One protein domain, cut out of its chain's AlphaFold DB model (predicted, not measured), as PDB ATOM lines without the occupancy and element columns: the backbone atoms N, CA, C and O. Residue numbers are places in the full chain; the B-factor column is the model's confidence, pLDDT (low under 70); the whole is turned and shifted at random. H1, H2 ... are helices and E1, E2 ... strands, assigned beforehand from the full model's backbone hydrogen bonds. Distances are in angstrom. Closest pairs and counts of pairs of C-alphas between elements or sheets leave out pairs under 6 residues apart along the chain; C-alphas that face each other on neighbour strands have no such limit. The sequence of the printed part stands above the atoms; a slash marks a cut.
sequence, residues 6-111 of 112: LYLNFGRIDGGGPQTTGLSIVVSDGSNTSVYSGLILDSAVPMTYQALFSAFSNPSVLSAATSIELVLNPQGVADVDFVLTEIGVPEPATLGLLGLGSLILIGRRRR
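Overview. This is residues 6 to 111 of the 112 residues of the protein "PEP-CTERM sorting domain-containing protein" of Phycisphaerales bacterium (UniProt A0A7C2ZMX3). Two small three-stranded sheets, E4 E1 E6 and E3 E2 E5, make a sandwich that is only partly face to face, and a helical arm, residues 91 to 111 with H2, sticks out from this body. The short helix H1 packs on E2 and E3 near Ser 28 and Ser 34. The printed part has 106 residues with two named helices and six named strands, in the order E1 E2 E3 E4 H1 E5 E6 H2; both sheets are antiparallel and the class is mixed, helices and strands. The whole is loose, with a radius of gyration of the C-alphas of 18.8 A and spans of 65 by 37 by 18 A, the arm making the length.

Along the chain. E1, residues 6 to 13, begins at C-alpha 6 (356.467, 342.295, 454.972), measures 17.9 A and bends by 72 degrees at residue 10. E2, residues 20 to 28, measures 26.0 A, and E3, residues 33 to 41, 25.8 A. E4, residues 47 to 52, measures 16.1 A. H1, residues 59 to 64, measures 10.1 A. E5, residues 67 to 72, measures 16.5 A, and E6, residues 82 to 88, measures 17.1 A. H2, residues 94 to 109, measures 22.7 A and ends at C-alpha 109 (383.922, 349.707, 428.165).

Arrangement. In the strongly twisted sheet E4 E1 E6, E1 is the inner strand, with N 8 and O 49 of E4 2.9 A apart and N 9 and O 86 of E6 2.8 A apart. In the sheet E3 E2 E5, the hairpin E2 and E3 has N 25 and O 36 2.9 A apart, and E2 and E5 have N 26 and O 69 2.9 A apart. The sheets form a sandwich, two sheets face to face, with their best planes 14 degrees apart and their strands at 29 degrees. Between them, the closest C-alphas of E3 and E4 are those of Ile 40 and Tyr 49, 7.1 A apart. H1 is on the sheet E3 E2 E5 at a height over the sheet of 8.0 A, slantwise to the strands at 54 degrees to E2 on the local plane. The closest C-alphas of H1 and E3 are those of Val 61 and Ser 34, 6.2 A apart. In H2 every O i to N i+4 pair is within hydrogen-bond range; in H1 0 of 2 are, but 3 of 3 O i to N i+3 pairs are.

Size, cuts and confidence. The C-alphas farthest apart, those of Val 77 and Arg 111, are 66.1 A apart. Residues 91 to 111 stand free, and the body without them spans 40 by 27 by 18 A. The printed part has no cut and no long link. The mean pLDDT of the printed part is 85.4, and it is under 70 at residues 15 to 17, 77 to 78, 92 to 99 and 110 to 111.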
ATOM      1  N   LEU A   6     357.399 341.348 455.576       92.38
ATOM      2  CA  LEU A   6     356.467 342.295 454.972       92.38
ATOM      3  C   LEU A   6     356.308 343.469 455.934       92.38
ATOM      4  O   LEU A   6     356.237 343.261 457.147       92.38
ATOM      5  N   TYR A   7     356.274 344.690 455.413       93.88
ATOM      6  CA  TYR A   7     356.022 345.878 456.215       93.88
ATOM      7  C   TYR A   7     354.726 346.574 455.812       93.88
ATOM      8  O   TYR A   7     354.306 346.534 454.654       93.88
ATOM      9  N   LEU A   8     354.119 347.220 456.803       94.56
ATOM     10  CA  LEU A   8     352.951 348.076 456.672       94.56
ATOM     11  C   LEU A   8     353.308 349.424 457.275       94.56
ATOM     12  O   LEU A   8     353.589 349.507 458.473       94.56
ATOM     13  N   ASN A   9     353.313 350.465 456.454       95.25
ATOM     14  CA  ASN A   9     353.490 351.825 456.932       95.25
ATOM     15  C   ASN A   9     352.119 352.441 457.152       95.25
ATOM     16  O   ASN A   9     351.282 352.485 456.249       95.25
ATOM     17  N   PHE A  10     351.910 352.924 458.364       93.50
ATOM     18  CA  PHE A  10     350.724 353.656 458.756       93.50
ATOM     19  C   PHE A  10     351.110 355.112 458.987       93.50
ATOM     20  O   PHE A  10     352.108 355.400 459.645       93.50
ATOM     21  N   GLY A  11     350.308 356.037 458.466       92.25
ATOM     22  CA  GLY A  11     350.392 357.453 458.817       92.25
ATOM     23  C   GLY A  11     349.832 357.721 460.217       92.25
ATOM     24  O   GLY A  11     350.356 358.574 460.926       92.25
ATOM     25  N   ARG A  12     348.792 356.972 460.601       88.50
ATOM     26  CA  ARG A  12     348.248 356.860 461.961       88.50
ATOM     27  C   ARG A  12     347.389 355.602 462.085       88.50
ATOM     28  O   ARG A  12     346.870 355.110 461.076       88.50
ATOM     29  N   ILE A  13     347.206 355.143 463.310       86.00
ATOM     30  CA  ILE A  13     346.261 354.099 463.712       86.00
ATOM     31  C   ILE A  13     345.600 354.674 464.948       86.00
ATOM     32  O   ILE A  13     346.292 354.770 465.952       86.00
ATOM     33  N   ASP A  14     344.376 355.182 464.815       73.50
ATOM     34  CA  ASP A  14     343.648 355.819 465.915       73.50
ATOM     35  C   ASP A  14     342.227 356.232 465.490       73.50
ATOM     36  O   ASP A  14     342.077 356.928 464.479       73.50
ATOM     37  N   GLY A  15     341.243 355.867 466.326       56.06
ATOM     38  CA  GLY A  15     339.873 356.403 466.386       56.06
ATOM     39  C   GLY A  15     339.422 356.821 467.810       56.06
ATOM     40  O   GLY A  15     338.248 357.130 468.016       56.06
ATOM     41  N   GLY A  16     340.308 356.819 468.820       65.75
ATOM     42  CA  GLY A  16     340.022 357.175 470.214       65.75
ATOM     43  C   GLY A  16     341.116 356.828 471.252       65.75
ATOM     44  O   GLY A  16     342.198 357.397 471.272       65.75
ATOM     45  N   GLY A  17     340.767 356.014 472.260       65.44
ATOM     46  CA  GLY A  17     341.657 355.680 473.388       65.44
ATOM     47  C   GLY A  17     342.668 354.561 473.079       65.44
ATOM     48  O   GLY A  17     342.527 353.891 472.060       65.44
ATOM     49  N   PRO A  18     343.637 354.284 473.983       70.25
ATOM     50  CA  PRO A  18     344.661 353.265 473.754       70.25
ATOM     51  C   PRO A  18     344.048 351.891 473.468       70.25
ATOM     52  O   PRO A  18     343.388 351.306 474.331       70.25
ATOM     53  N   GLN A  19     344.295 351.367 472.271       77.00
ATOM     54  CA  GLN A  19     343.756 350.089 471.815       77.00
ATOM     55  C   GLN A  19     344.793 349.246 471.069       77.00
ATOM     56  O   GLN A  19     345.883 349.697 470.714       77.00
ATOM     57  N   THR A  20     344.471 347.971 470.867       82.31
ATOM     58  CA  THR A  20     345.253 347.073 470.018       82.31
ATOM     59  C   THR A  20     344.367 346.552 468.902       82.31
ATOM     60  O   THR A  20     343.253 346.084 469.126       82.31
ATOM     61  N   THR A  21     344.869 346.646 467.676       85.56
ATOM     62  CA  THR A  21     344.160 346.206 466.478       85.56
ATOM     63  C   THR A  21     344.702 344.854 466.058       85.56
ATOM     64  O   THR A  21     345.901 344.701 465.823       85.56
ATOM     65  N   GLY A  22     343.828 343.855 465.950       89.81
ATOM     66  CA  GLY A  22     344.218 342.564 465.392       89.81
ATOM     67  C   GLY A  22     344.627 342.696 463.925       89.81
ATOM     68  O   GLY A  22     344.007 343.437 463.166       89.81
ATOM     69  N   LEU A  23     345.642 341.946 463.519       92.56
ATOM     70  CA  LEU A  23     346.075 341.827 462.133       92.56
ATOM     71  C   LEU A  23     346.137 340.349 461.765       92.56
ATOM     72  O   LEU A  23     346.765 339.562 462.473       92.56
ATOM     73  N   SER A  24     345.530 339.995 460.638       95.81
ATOM     74  CA  SER A  24     345.746 338.718 459.965       95.81
ATOM     75  C   SER A  24     346.305 338.980 458.573       95.81
ATOM     76  O   SER A  24     345.768 339.804 457.832       95.81
ATOM     77  N   ILE A  25     347.385 338.288 458.222       96.12
ATOM     78  CA  ILE A  25     347.941 338.278 456.869       96.12
ATOM     79  C   ILE A  25     347.848 336.848 456.360       96.12
ATOM     80  O   ILE A  25     348.471 335.947 456.926       96.12
ATOM     81  N   VAL A  26     347.098 336.650 455.283       96.69
ATOM     82  CA  VAL A  26     346.960 335.356 454.619       96.69
ATOM     83  C   VAL A  26     347.704 335.419 453.298       96.69
ATOM     84  O   VAL A  26     347.454 336.285 452.467       96.69
ATOM     85  N   VAL A  27     348.631 334.493 453.100       95.69
ATOM     86  CA  VAL A  27     349.381 334.338 451.856       95.69
ATOM     87  C   VAL A  27     348.992 333.016 451.223       95.69
ATOM     88  O   VAL A  27     348.962 331.996 451.911       95.69
ATOM     89  N   SER A  28     348.719 333.023 449.923       96.19
ATOM     90  CA  SER A  28     348.407 331.819 449.155       96.19
ATOM     91  C   SER A  28     349.339 331.691 447.958       96.19
ATOM     92  O   SER A  28     349.640 332.687 447.303       96.19
ATOM     93  N   ASP A  29     349.779 330.468 447.661       96.38
ATOM     94  CA  ASP A  29     350.417 330.112 446.382       96.38
ATOM     95  C   ASP A  29     349.395 329.558 445.360       96.38
ATOM     96  O   ASP A  29     349.746 329.213 444.233       96.38
ATOM     97  N   GLY A  30     348.109 329.504 445.736       94.06
ATOM     98  CA  GLY A  30     347.007 328.925 444.965       94.06
ATOM     99  C   GLY A  30     346.640 327.492 445.372       94.06
ATOM    100  O   GLY A  30     345.529 327.055 445.084       94.06
ATOM    101  N   SER A  31     347.531 326.776 446.062       95.62
ATOM    102  CA  SER A  31     347.304 325.413 446.579       95.62
ATOM    103  C   SER A  31     347.443 325.326 448.099       95.62
ATOM    104  O   SER A  31     346.723 324.576 448.751       95.62
ATOM    105  N   ASN A  32     348.361 326.103 448.666       96.75
ATOM    106  CA  ASN A  32     348.667 326.172 450.083       96.75
ATOM    107  C   ASN A  32     348.449 327.588 450.598       96.75
ATOM    108  O   ASN A  32     348.663 328.572 449.890       96.75
ATOM    109  N   THR A  33     348.104 327.676 451.876       96.81
ATOM    110  CA  THR A  33     347.957 328.942 452.590       96.81
ATOM    111  C   THR A  33     348.929 329.025 453.753       96.81
ATOM    112  O   THR A  33     349.215 328.029 454.421       96.81
ATOM    113  N   SER A  34     349.386 330.233 454.035       96.88
ATOM    114  CA  SER A  34     350.214 330.569 455.180       96.88
ATOM    115  C   SER A  34     349.625 331.779 455.875       96.88
ATOM    116  O   SER A  34     349.219 332.733 455.216       96.88
ATOM    117  N   VAL A  35     349.538 331.728 457.198       97.19
ATOM    118  CA  VAL A  35     348.848 332.747 457.986       97.19
ATOM    119  C   VAL A  35     349.809 333.320 459.007       97.19
ATOM    120  O   VAL A  35     350.528 332.583 459.684       97.19
ATOM    121  N   TYR A  36     349.796 334.638 459.116       96.88
ATOM    122  CA  TYR A  36     350.402 335.380 460.203       96.88
ATOM    123  C   TYR A  36     349.306 336.096 460.984       96.88
ATOM    124  O   TYR A  36     348.461 336.764 460.390       96.88
ATOM    125  N   SER A  37     349.370 336.001 462.310       95.94
ATOM    126  CA  SER A  37     348.490 336.729 463.219       95.94
ATOM    127  C   SER A  37     349.327 337.623 464.123       95.94
ATOM    128  O   SER A  37     350.313 337.174 464.708       95.94
ATOM    129  N   GLY A  38     348.924 338.880 464.250       93.44
ATOM    130  CA  GLY A  38     349.632 339.876 465.041       93.44
ATOM    131  C   GLY A  38     348.701 340.902 465.669       93.44
ATOM    132  O   GLY A  38     347.489 340.890 465.453       93.44
ATOM    133  N   LEU A  39     349.294 341.789 466.463       90.94
ATOM    134  CA  LEU A  39     348.617 342.919 467.085       90.94
ATOM    135  C   LEU A  39     349.369 344.188 466.709       90.94
ATOM    136  O   LEU A  39     350.581 344.269 466.913       90.94
ATOM    137  N   ILE A  40     348.649 345.175 466.196       89.75
ATOM    138  CA  ILE A  40     349.179 346.505 465.931       89.75
ATOM    139  C   ILE A  40     348.747 347.415 467.078       89.75
ATOM    140  O   ILE A  40     347.574 347.436 467.457       89.75
ATOM    141  N   LEU A  41     349.705 348.125 467.663       87.88
ATOM    142  CA  LEU A  41     349.432 349.085 468.724       87.88
ATOM    143  C   LEU A  41     348.878 350.380 468.129       87.88
ATOM    144  O   LEU A  41     349.272 350.775 467.032       87.88
ATOM    145  N   ASP A  42     347.994 351.027 468.879       87.50
ATOM    146  CA  ASP A  42     347.526 352.379 468.596       87.50
ATOM    147  C   ASP A  42     348.696 353.371 468.478       87.50
ATOM    148  O   ASP A  42     349.683 353.288 469.221       87.50
ATOM    149  N   SER A  43     348.608 354.289 467.516       88.44
ATOM    150  CA  SER A  43     349.638 355.295 467.264       88.44
ATOM    151  C   SER A  43     349.077 356.516 466.541       88.44
ATOM    152  O   SER A  43     348.786 356.486 465.341       88.44
ATOM    153  N   ALA A  44     349.068 357.649 467.245       87.69
ATOM    154  CA  ALA A  44     348.749 358.961 466.680       87.69
ATOM    155  C   ALA A  44     349.845 359.522 465.745       87.69
ATOM    156  O   ALA A  44     349.660 360.570 465.123       87.69
ATOM    157  N   VAL A  45     350.999 358.855 465.654       90.19
ATOM    158  CA  VAL A  45     352.127 359.232 464.787       90.19
ATOM    159  C   VAL A  45     352.417 358.140 463.754       90.19
ATOM    160  O   VAL A  45     352.030 356.986 463.969       90.19
ATOM    161  N   PRO A  46     353.126 358.462 462.654       93.88
ATOM    162  CA  PRO A  46     353.505 357.461 461.672       93.88
ATOM    163  C   PRO A  46     354.290 356.308 462.295       93.88
ATOM    164  O   PRO A  46     355.209 356.526 463.088       93.88
ATOM    165  N   MET A  47     353.946 355.084 461.907       92.81
ATOM    166  CA  MET A  47     354.597 353.872 462.394       92.81
ATOM    167  C   MET A  47     354.731 352.818 461.299       92.81
ATOM    168  O   MET A  47     353.903 352.723 460.394       92.81
ATOM    169  N   THR A  48     355.757 351.980 461.429       94.62
ATOM    170  CA  THR A  48     355.971 350.819 460.565       94.62
ATOM    171  C   THR A  48     355.741 349.549 461.367       94.62
ATOM    172  O   THR A  48     356.432 349.291 462.351       94.62
ATOM    173  N   TYR A  49     354.797 348.731 460.916       94.12
ATOM    174  CA  TYR A  49     354.613 347.374 461.403       94.12
ATOM    175  C   TYR A  49     355.398 346.396 460.530       94.12
ATOM    176  O   TYR A  49     355.388 346.523 459.307       94.12
ATOM    177  N   GLN A  50     356.054 345.407 461.138       94.88
ATOM    178  CA  GLN A  50     356.822 344.389 460.418       94.88
ATOM    179  C   GLN A  50     356.328 342.986 460.772       94.88
ATOM    180  O   GLN A  50     356.394 342.560 461.924       94.88
ATOM    181  N   ALA A  51     355.884 342.248 459.759       94.38
ATOM    182  CA  ALA A  51     355.554 340.835 459.854       94.38
ATOM    183  C   ALA A  51     356.729 340.007 459.321       94.38
ATOM    184  O   ALA A  51     356.948 339.920 458.112       94.38
ATOM    185  N   LEU A  52     357.501 339.405 460.230       93.25
ATOM    186  CA  LEU A  52     358.619 338.538 459.859       93.25
ATOM    187  C   LEU A  52     358.110 337.288 459.138       93.25
ATOM    188  O   LEU A  52     357.222 336.597 459.631       93.25
ATOM    189  N   PHE A  53     358.735 336.934 458.018       92.25
ATOM    190  CA  PHE A  53     358.382 335.743 457.236       92.25
ATOM    191  C   PHE A  53     358.520 334.438 458.023       92.25
ATOM    192  O   PHE A  53     357.755 333.501 457.815       92.25
ATOM    193  N   SER A  54     359.440 334.394 458.987       92.62
ATOM    194  CA  SER A  54     359.610 333.258 459.897       92.62
ATOM    195  C   SER A  54     358.453 333.062 460.879       92.62
ATOM    196  O   SER A  54     358.368 332.003 461.490       92.62
ATOM    197  N   ALA A  55     357.599 334.070 461.073       94.94
ATOM    198  CA  ALA A  55     356.463 334.008 461.991       94.94
ATOM    199  C   ALA A  55     355.166 333.530 461.315       94.94
ATOM    200  O   ALA A  55     354.143 333.398 461.981       94.94
ATOM    201  N   PHE A  56     355.191 333.282 460.003       95.94
ATOM    202  CA  PHE A  56     354.058 332.708 459.285       95.94
ATOM    203  C   PHE A  56     353.948 331.204 459.561       95.94
ATOM    204  O   PHE A  56     354.958 330.519 459.713       95.94
ATOM    205  N   SER A  57     352.722 330.676 459.576       97.44
ATOM    206  CA  SER A  57     352.453 329.266 459.893       97.44
ATOM    207  C   SER A  57     353.134 328.275 458.945       97.44
ATOM    208  O   SER A  57     353.521 327.184 459.361       97.44
ATOM    209  N   ASN A  58     353.310 328.653 457.677       94.81
ATOM    210  CA  ASN A  58     354.061 327.888 456.691       94.81
ATOM    211  C   ASN A  58     354.912 328.829 455.817       94.81
ATOM    212  O   ASN A  58     354.449 329.283 454.764       94.81
ATOM    213  N   PRO A  59     356.156 329.146 456.213       91.44
ATOM    214  CA  PRO A  59     356.981 330.108 455.485       91.44
ATOM    215  C   PRO A  59     357.328 329.693 454.046       91.44
ATOM    216  O   PRO A  59     357.688 330.548 453.242       91.44
ATOM    217  N   SER A  60     357.210 328.406 453.689       90.06
ATOM    218  CA  SER A  60     357.531 327.926 452.333       90.06
ATOM    219  C   SER A  60     356.634 328.545 451.249       90.06
ATOM    220  O   SER A  60     357.117 328.856 450.158       90.06
ATOM    221  N   VAL A  61     355.371 328.836 451.587       92.12
ATOM    222  CA  VAL A  61     354.370 329.450 450.695       92.12
ATOM    223  C   VAL A  61     354.795 330.851 450.240       92.12
ATOM    224  O   VAL A  61     354.505 331.254 449.119       92.12
ATOM    225  N   LEU A  62     355.548 331.586 451.067       89.31
ATOM    226  CA  LEU A  62     355.949 332.975 450.795       89.31
ATOM    227  C   LEU A  62     356.836 333.112 449.548       89.31
ATOM    228  O   LEU A  62     356.859 334.165 448.921       89.31
ATOM    229  N   SER A  63     357.562 332.053 449.182       87.69
ATOM    230  CA  SER A  63     358.443 332.051 448.005       87.69
ATOM    231  C   SER A  63     357.699 331.919 446.672       87.69
ATOM    232  O   SER A  63     358.240 332.296 445.635       87.69
ATOM    233  N   ALA A  64     356.467 331.408 446.706       89.38
ATOM    234  CA  ALA A  64     355.612 331.177 445.543       89.38
ATOM    235  C   ALA A  64     354.257 331.893 445.680       89.38
ATOM    236  O   ALA A  64     353.281 331.507 445.043       89.38
ATOM    237  N   ALA A  65     354.195 332.927 446.525       90.81
ATOM    238  CA  ALA A  65     352.975 333.664 446.808       90.81
ATOM    239  C   ALA A  65     352.366 334.246 445.523       90.81
ATOM    240  O   ALA A  65     353.015 335.001 444.798       90.81
ATOM    241  N   THR A  66     351.106 333.914 445.266       94.38
ATOM    242  CA  THR A  66     350.307 334.450 444.156       94.38
ATOM    243  C   THR A  66     349.288 335.476 444.638       94.38
ATOM    244  O   THR A  66     348.930 336.378 443.882       94.38
ATOM    245  N   SER A  67     348.858 335.394 445.901       94.44
ATOM    246  CA  SER A  67     348.018 336.406 446.537       94.44
ATOM    247  C   SER A  67     348.394 336.639 447.998       94.44
ATOM    248  O   SER A  67     348.905 335.756 448.693       94.44
ATOM    249  N   ILE A  68     348.132 337.864 448.451       93.50
ATOM    250  CA  ILE A  68     348.268 338.289 449.840       93.50
ATOM    251  C   ILE A  68     346.979 339.018 450.212       93.50
ATOM    252  O   ILE A  68     346.591 339.978 449.547       93.50
ATOM    253  N   GLU A  69     346.331 338.563 451.275       95.00
ATOM    254  CA  GLU A  69     345.167 339.195 451.878       95.00
ATOM    255  C   GLU A  69     345.556 339.757 453.244       95.00
ATOM    256  O   GLU A  69     346.175 339.075 454.065       95.00
ATOM    257  N   LEU A  70     345.192 341.015 453.482       93.31
ATOM    258  CA  LEU A  70     345.351 341.675 454.768       93.31
ATOM    259  C   LEU A  70     343.987 341.942 455.386       93.31
ATOM    260  O   LEU A  70     343.168 342.649 454.803       93.31
ATOM    261  N   VAL A  71     343.790 341.439 456.601       91.38
ATOM    262  CA  VAL A  71     342.588 341.678 457.397       91.38
ATOM    263  C   VAL A  71     342.982 342.436 458.658       91.38
ATOM    264  O   VAL A  71     343.641 341.898 459.552       91.38
ATOM    265  N   LEU A  72     342.574 343.700 458.717       88.56
ATOM    266  CA  LEU A  72     342.707 344.557 459.891       88.56
ATOM    267  C   LEU A  72     341.447 344.440 460.746       88.56
ATOM    268  O   LEU A  72     340.339 344.394 460.218       88.56
ATOM    269  N   ASN A  73     341.628 344.391 462.063       86.88
ATOM    270  CA  ASN A  73     340.558 344.204 463.039       86.88
ATOM    271  C   ASN A  73     339.652 342.984 462.727       86.88
ATOM    272  O   ASN A  73     338.431 343.124 462.668       86.88
ATOM    273  N   PRO A  74     340.207 341.764 462.550       82.44
ATOM    274  CA  PRO A  74     339.444 340.591 462.103       82.44
ATOM    275  C   PRO A  74     338.324 340.158 463.065       82.44
ATOM    276  O   PRO A  74     337.482 339.349 462.695       82.44
ATOM    277  N   GLN A  75     338.329 340.658 464.304       79.44
ATOM    278  CA  GLN A  75     337.322 340.361 465.326       79.44
ATOM    279  C   GLN A  75     336.302 341.505 465.509       79.44
ATOM    280  O   GLN A  75     335.332 341.328 466.237       79.44
ATOM    281  N   GLY A  76     336.507 342.667 464.868       73.00
ATOM    282  CA  GLY A  76     335.555 343.786 464.850       73.00
ATOM    283  C   GLY A  76     335.210 344.385 466.219       73.00
ATOM    284  O   GLY A  76     334.093 344.855 466.406       73.00
ATOM    285  N   VAL A  77     336.119 344.323 467.200       68.38
ATOM    286  CA  VAL A  77     335.780 344.569 468.621       68.38
ATOM    287  C   VAL A  77     335.787 346.059 468.996       68.38
ATOM    288  O   VAL A  77     335.160 346.444 469.979       68.38
ATOM    289  N   ALA A  78     336.476 346.896 468.221       69.06
ATOM    290  CA  ALA A  78     336.569 348.338 468.433       69.06
ATOM    291  C   ALA A  78     336.423 349.107 467.114       69.06
ATOM    292  O   ALA A  78     336.684 348.550 466.042       69.06
ATOM    293  N   ASP A  79     336.022 350.377 467.214       73.38
ATOM    294  CA  ASP A  79     336.103 351.328 466.108       73.38
ATOM    295  C   ASP A  79     337.578 351.702 465.902       73.38
ATOM    296  O   ASP A  79     338.222 352.287 466.780       73.38
ATOM    297  N   VAL A  80     338.148 351.251 464.786       77.56
ATOM    298  CA  VAL A  80     339.566 351.430 464.471       77.56
ATOM    299  C   VAL A  80     339.668 352.148 463.139       77.56
ATOM    300  O   VAL A  80     339.555 351.535 462.075       77.56
ATOM    301  N   ASP A  81     339.967 353.436 463.216       85.31
ATOM    302  CA  ASP A  81     340.368 354.229 462.069       85.31
ATOM    303  C   ASP A  81     341.873 354.064 461.818       85.31
ATOM    304  O   ASP A  81     342.707 354.108 462.727       85.31
ATOM    305  N   PHE A  82     342.252 353.892 460.555       87.50
ATOM    306  CA  PHE A  82     343.653 353.796 460.159       87.50
ATOM    307  C   PHE A  82     343.911 354.527 458.848       87.50
ATOM    308  O   PHE A  82     343.063 354.606 457.960       87.50
ATOM    309  N   VAL A  83     345.130 355.043 458.712       90.94
ATOM    310  CA  VAL A  83     345.640 355.593 457.456       90.94
ATOM    311  C   VAL A  83     346.826 354.744 457.037       90.94
ATOM    312  O   VAL A  83     347.938 354.949 457.516       90.94
ATOM    313  N   LEU A  84     346.589 353.774 456.156       92.12
ATOM    314  CA  LEU A  84     347.643 352.945 455.580       92.12
ATOM    315  C   LEU A  84     348.288 353.690 454.408       92.12
ATOM    316  O   LEU A  84     347.604 354.069 453.459       92.12
ATOM    317  N   THR A  85     349.594 353.916 454.485       94.94
ATOM    318  CA  THR A  85     350.341 354.672 453.474       94.94
ATOM    319  C   THR A  85     351.112 353.768 452.526       94.94
ATOM    320  O   THR A  85     351.253 354.112 451.354       94.94
ATOM    321  N   GLU A  86     351.596 352.619 452.997       94.06
ATOM    322  CA  GLU A  86     352.402 351.715 452.177       94.06
ATOM    323  C   GLU A  86     352.318 350.268 452.664       94.06
ATOM    324  O   GLU A  86     352.261 349.997 453.865       94.06
ATOM    325  N   ILE A  87     352.372 349.340 451.712       92.44
ATOM    326  CA  ILE A  87     352.609 347.917 451.945       92.44
ATOM    327  C   ILE A  87     353.780 347.522 451.060       92.44
ATOM    328  O   ILE A  87     353.771 347.818 449.864       92.44
ATOM    329  N   GLY A  88     354.751 346.804 451.610       89.44
ATOM    330  CA  GLY A  88     355.848 346.321 450.792       89.44
ATOM    331  C   GLY A  88     356.644 345.188 451.409       89.44
ATOM    332  O   GLY A  88     356.459 344.788 452.558       89.44
ATOM    333  N   VAL A  89     357.563 344.676 450.599       87.50
ATOM    334  CA  VAL A  89     358.596 343.721 450.992       87.50
ATOM    335  C   VAL A  89     359.928 344.351 450.595       87.50
ATOM    336  O   VAL A  89     360.042 344.818 449.461       87.50
ATOM    337  N   PRO A  90     360.934 344.406 451.483       83.38
ATOM    338  CA  PRO A  90     362.232 344.950 451.116       83.38
ATOM    339  C   PRO A  90     362.815 344.185 449.929       83.38
ATOM    340  O   PRO A  90     362.846 342.946 449.922       83.38
ATOM    341  N   GLU A  91     363.303 344.921 448.934       72.94
ATOM    342  CA  GLU A  91     363.961 344.304 447.793       72.94
ATOM    343  C   GLU A  91     365.177 343.490 448.260       72.94
ATOM    344  O   GLU A  91     365.969 343.953 449.091       72.94
ATOM    345  N   PRO A  92     365.378 342.273 447.733       66.44
ATOM    346  CA  PRO A  92     366.623 341.567 447.963       66.44
ATOM    347  C   PRO A  92     367.784 342.398 447.400       66.44
ATOM    348  O   PRO A  92     367.767 342.796 446.234       66.44
ATOM    349  N   ALA A  93     368.843 342.583 448.197       66.12
ATOM    350  CA  ALA A  93     370.054 343.345 447.842       66.12
ATOM    351  C   ALA A  93     370.720 342.933 446.505       66.12
ATOM    352  O   ALA A  93     371.584 343.636 445.979       66.12
ATOM    353  N   THR A  94     370.309 341.804 445.923       59.16
ATOM    354  CA  THR A  94     370.668 341.362 444.574       59.16
ATOM    355  C   THR A  94     370.271 342.342 443.469       59.16
ATOM    356  O   THR A  94     371.020 342.446 442.503       59.16
ATOM    357  N   LEU A  95     369.169 343.097 443.596       59.81
ATOM    358  CA  LEU A  95     368.821 344.132 442.607       59.81
ATOM    359  C   LEU A  95     369.808 345.307 442.650       59.81
ATOM    360  O   LEU A  95     370.289 345.753 441.607       59.81
ATOM    361  N   GLY A  96     370.220 345.720 443.852       60.72
ATOM    362  CA  GLY A  96     371.278 346.717 444.032       60.72
ATOM    363  C   GLY A  96     372.622 346.275 443.440       60.72
ATOM    364  O   GLY A  96     373.306 347.062 442.785       60.72
ATOM    365  N   LEU A  97     372.983 344.996 443.594       66.50
ATOM    366  CA  LEU A  97     374.201 344.432 442.996       66.50
ATOM    367  C   LEU A  97     374.134 344.344 441.464       66.50
ATOM    368  O   LEU A  97     375.145 344.580 440.806       66.50
ATOM    369  N   LEU A  98     372.965 344.063 440.884       68.81
ATOM    370  CA  LEU A  98     372.746 344.100 439.431       68.81
ATOM    371  C   LEU A  98     372.918 345.521 438.868       68.81
ATOM    372  O   LEU A  98     373.571 345.714 437.835       68.81
ATOM    373  N   GLY A  99     372.410 346.527 439.582       68.88
ATOM    374  CA  GLY A  99     372.613 347.938 439.246       68.88
ATOM    375  C   GLY A  99     374.085 348.358 439.321       68.88
ATOM    376  O   GLY A  99     374.628 348.918 438.371       68.88
ATOM    377  N   LEU A 100     374.781 348.028 440.410       71.75
ATOM    378  CA  LEU A 100     376.202 348.365 440.564       71.75
ATOM    379  C   LEU A 100     377.103 347.599 439.583       71.75
ATOM    380  O   LEU A 100     378.019 348.178 438.996       71.75
ATOM    381  N   GLY A 101     376.833 346.312 439.358       74.88
ATOM    382  CA  GLY A 101     377.599 345.477 438.434       74.88
ATOM    383  C   GLY A 101     377.514 345.958 436.984       74.88
ATOM    384  O   GLY A 101     378.528 346.005 436.283       74.88
ATOM    385  N   SER A 102     376.331 346.386 436.538       75.62
ATOM    386  CA  SER A 102     376.139 346.927 435.183       75.62
ATOM    387  C   SER A 102     376.857 348.267 434.978       75.62
ATOM    388  O   SER A 102     377.492 348.467 433.938       75.62
ATOM    389  N   LEU A 103     376.869 349.148 435.985       76.50
ATOM    390  CA  LEU A 103     377.610 350.415 435.939       76.50
ATOM    391  C   LEU A 103     379.129 350.208 435.836       76.50
ATOM    392  O   LEU A 103     379.795 350.902 435.063       76.50
ATOM    393  N   ILE A 104     379.685 349.226 436.552       79.44
ATOM    394  CA  ILE A 104     381.119 348.895 436.489       79.44
ATOM    395  C   ILE A 104     381.506 348.384 435.093       79.44
ATOM    396  O   ILE A 104     382.528 348.802 434.540       79.44
ATOM    397  N   LEU A 105     380.690 347.512 434.494       75.94
ATOM    398  CA  LEU A 105     380.942 346.967 433.155       75.94
ATOM    399  C   LEU A 105     380.871 348.050 432.066       75.94
ATOM    400  O   LEU A 105     381.735 348.104 431.187       75.94
ATOM    401  N   ILE A 106     379.897 348.959 432.152       77.75
ATOM    402  CA  ILE A 106     379.767 350.092 431.221       77.75
ATOM    403  C   ILE A 106     380.931 351.079 431.393       77.75
ATOM    404  O   ILE A 106     381.493 351.552 430.402       77.75
ATOM    405  N   GLY A 107     381.342 351.356 432.635       76.69
ATOM    406  CA  GLY A 107     382.482 352.224 432.935       76.69
ATOM    407  C   GLY A 107     383.812 351.684 432.402       76.69
ATOM    408  O   GLY A 107     384.641 352.459 431.925       76.69
ATOM    409  N   ARG A 108     384.001 350.358 432.410       74.00
ATOM    410  CA  ARG A 108     385.177 349.700 431.814       74.00
ATOM    411  C   ARG A 108     385.191 349.789 430.291       74.00
ATOM    412  O   ARG A 108     386.241 350.069 429.725       74.00
ATOM    413  N   ARG A 109     384.039 349.625 429.633       74.50
ATOM    414  CA  ARG A 109     383.922 349.707 428.165       74.50
ATOM    415  C   ARG A 109     384.209 351.105 427.606       74.50
ATOM    416  O   ARG A 109     384.575 351.213 426.450       74.50
ATOM    417  N   ARG A 110     384.042 352.167 428.402       65.38
ATOM    418  CA  ARG A 110     384.377 353.544 427.989       65.38
ATOM    419  C   ARG A 110     385.852 353.917 428.184       65.38
ATOM    420  O   ARG A 110     386.245 354.994 427.754       65.38
ATOM    421  N   ARG A 111     386.636 353.086 428.880       64.00
ATOM    422  CA  ARG A 111     388.071 353.318 429.130       64.00
ATOM    423  C   ARG A 111     388.996 352.412 428.310       64.00
ATOM    424  O   ARG A 111     390.204 352.610 428.380       64.00
TER     425      ARG A 111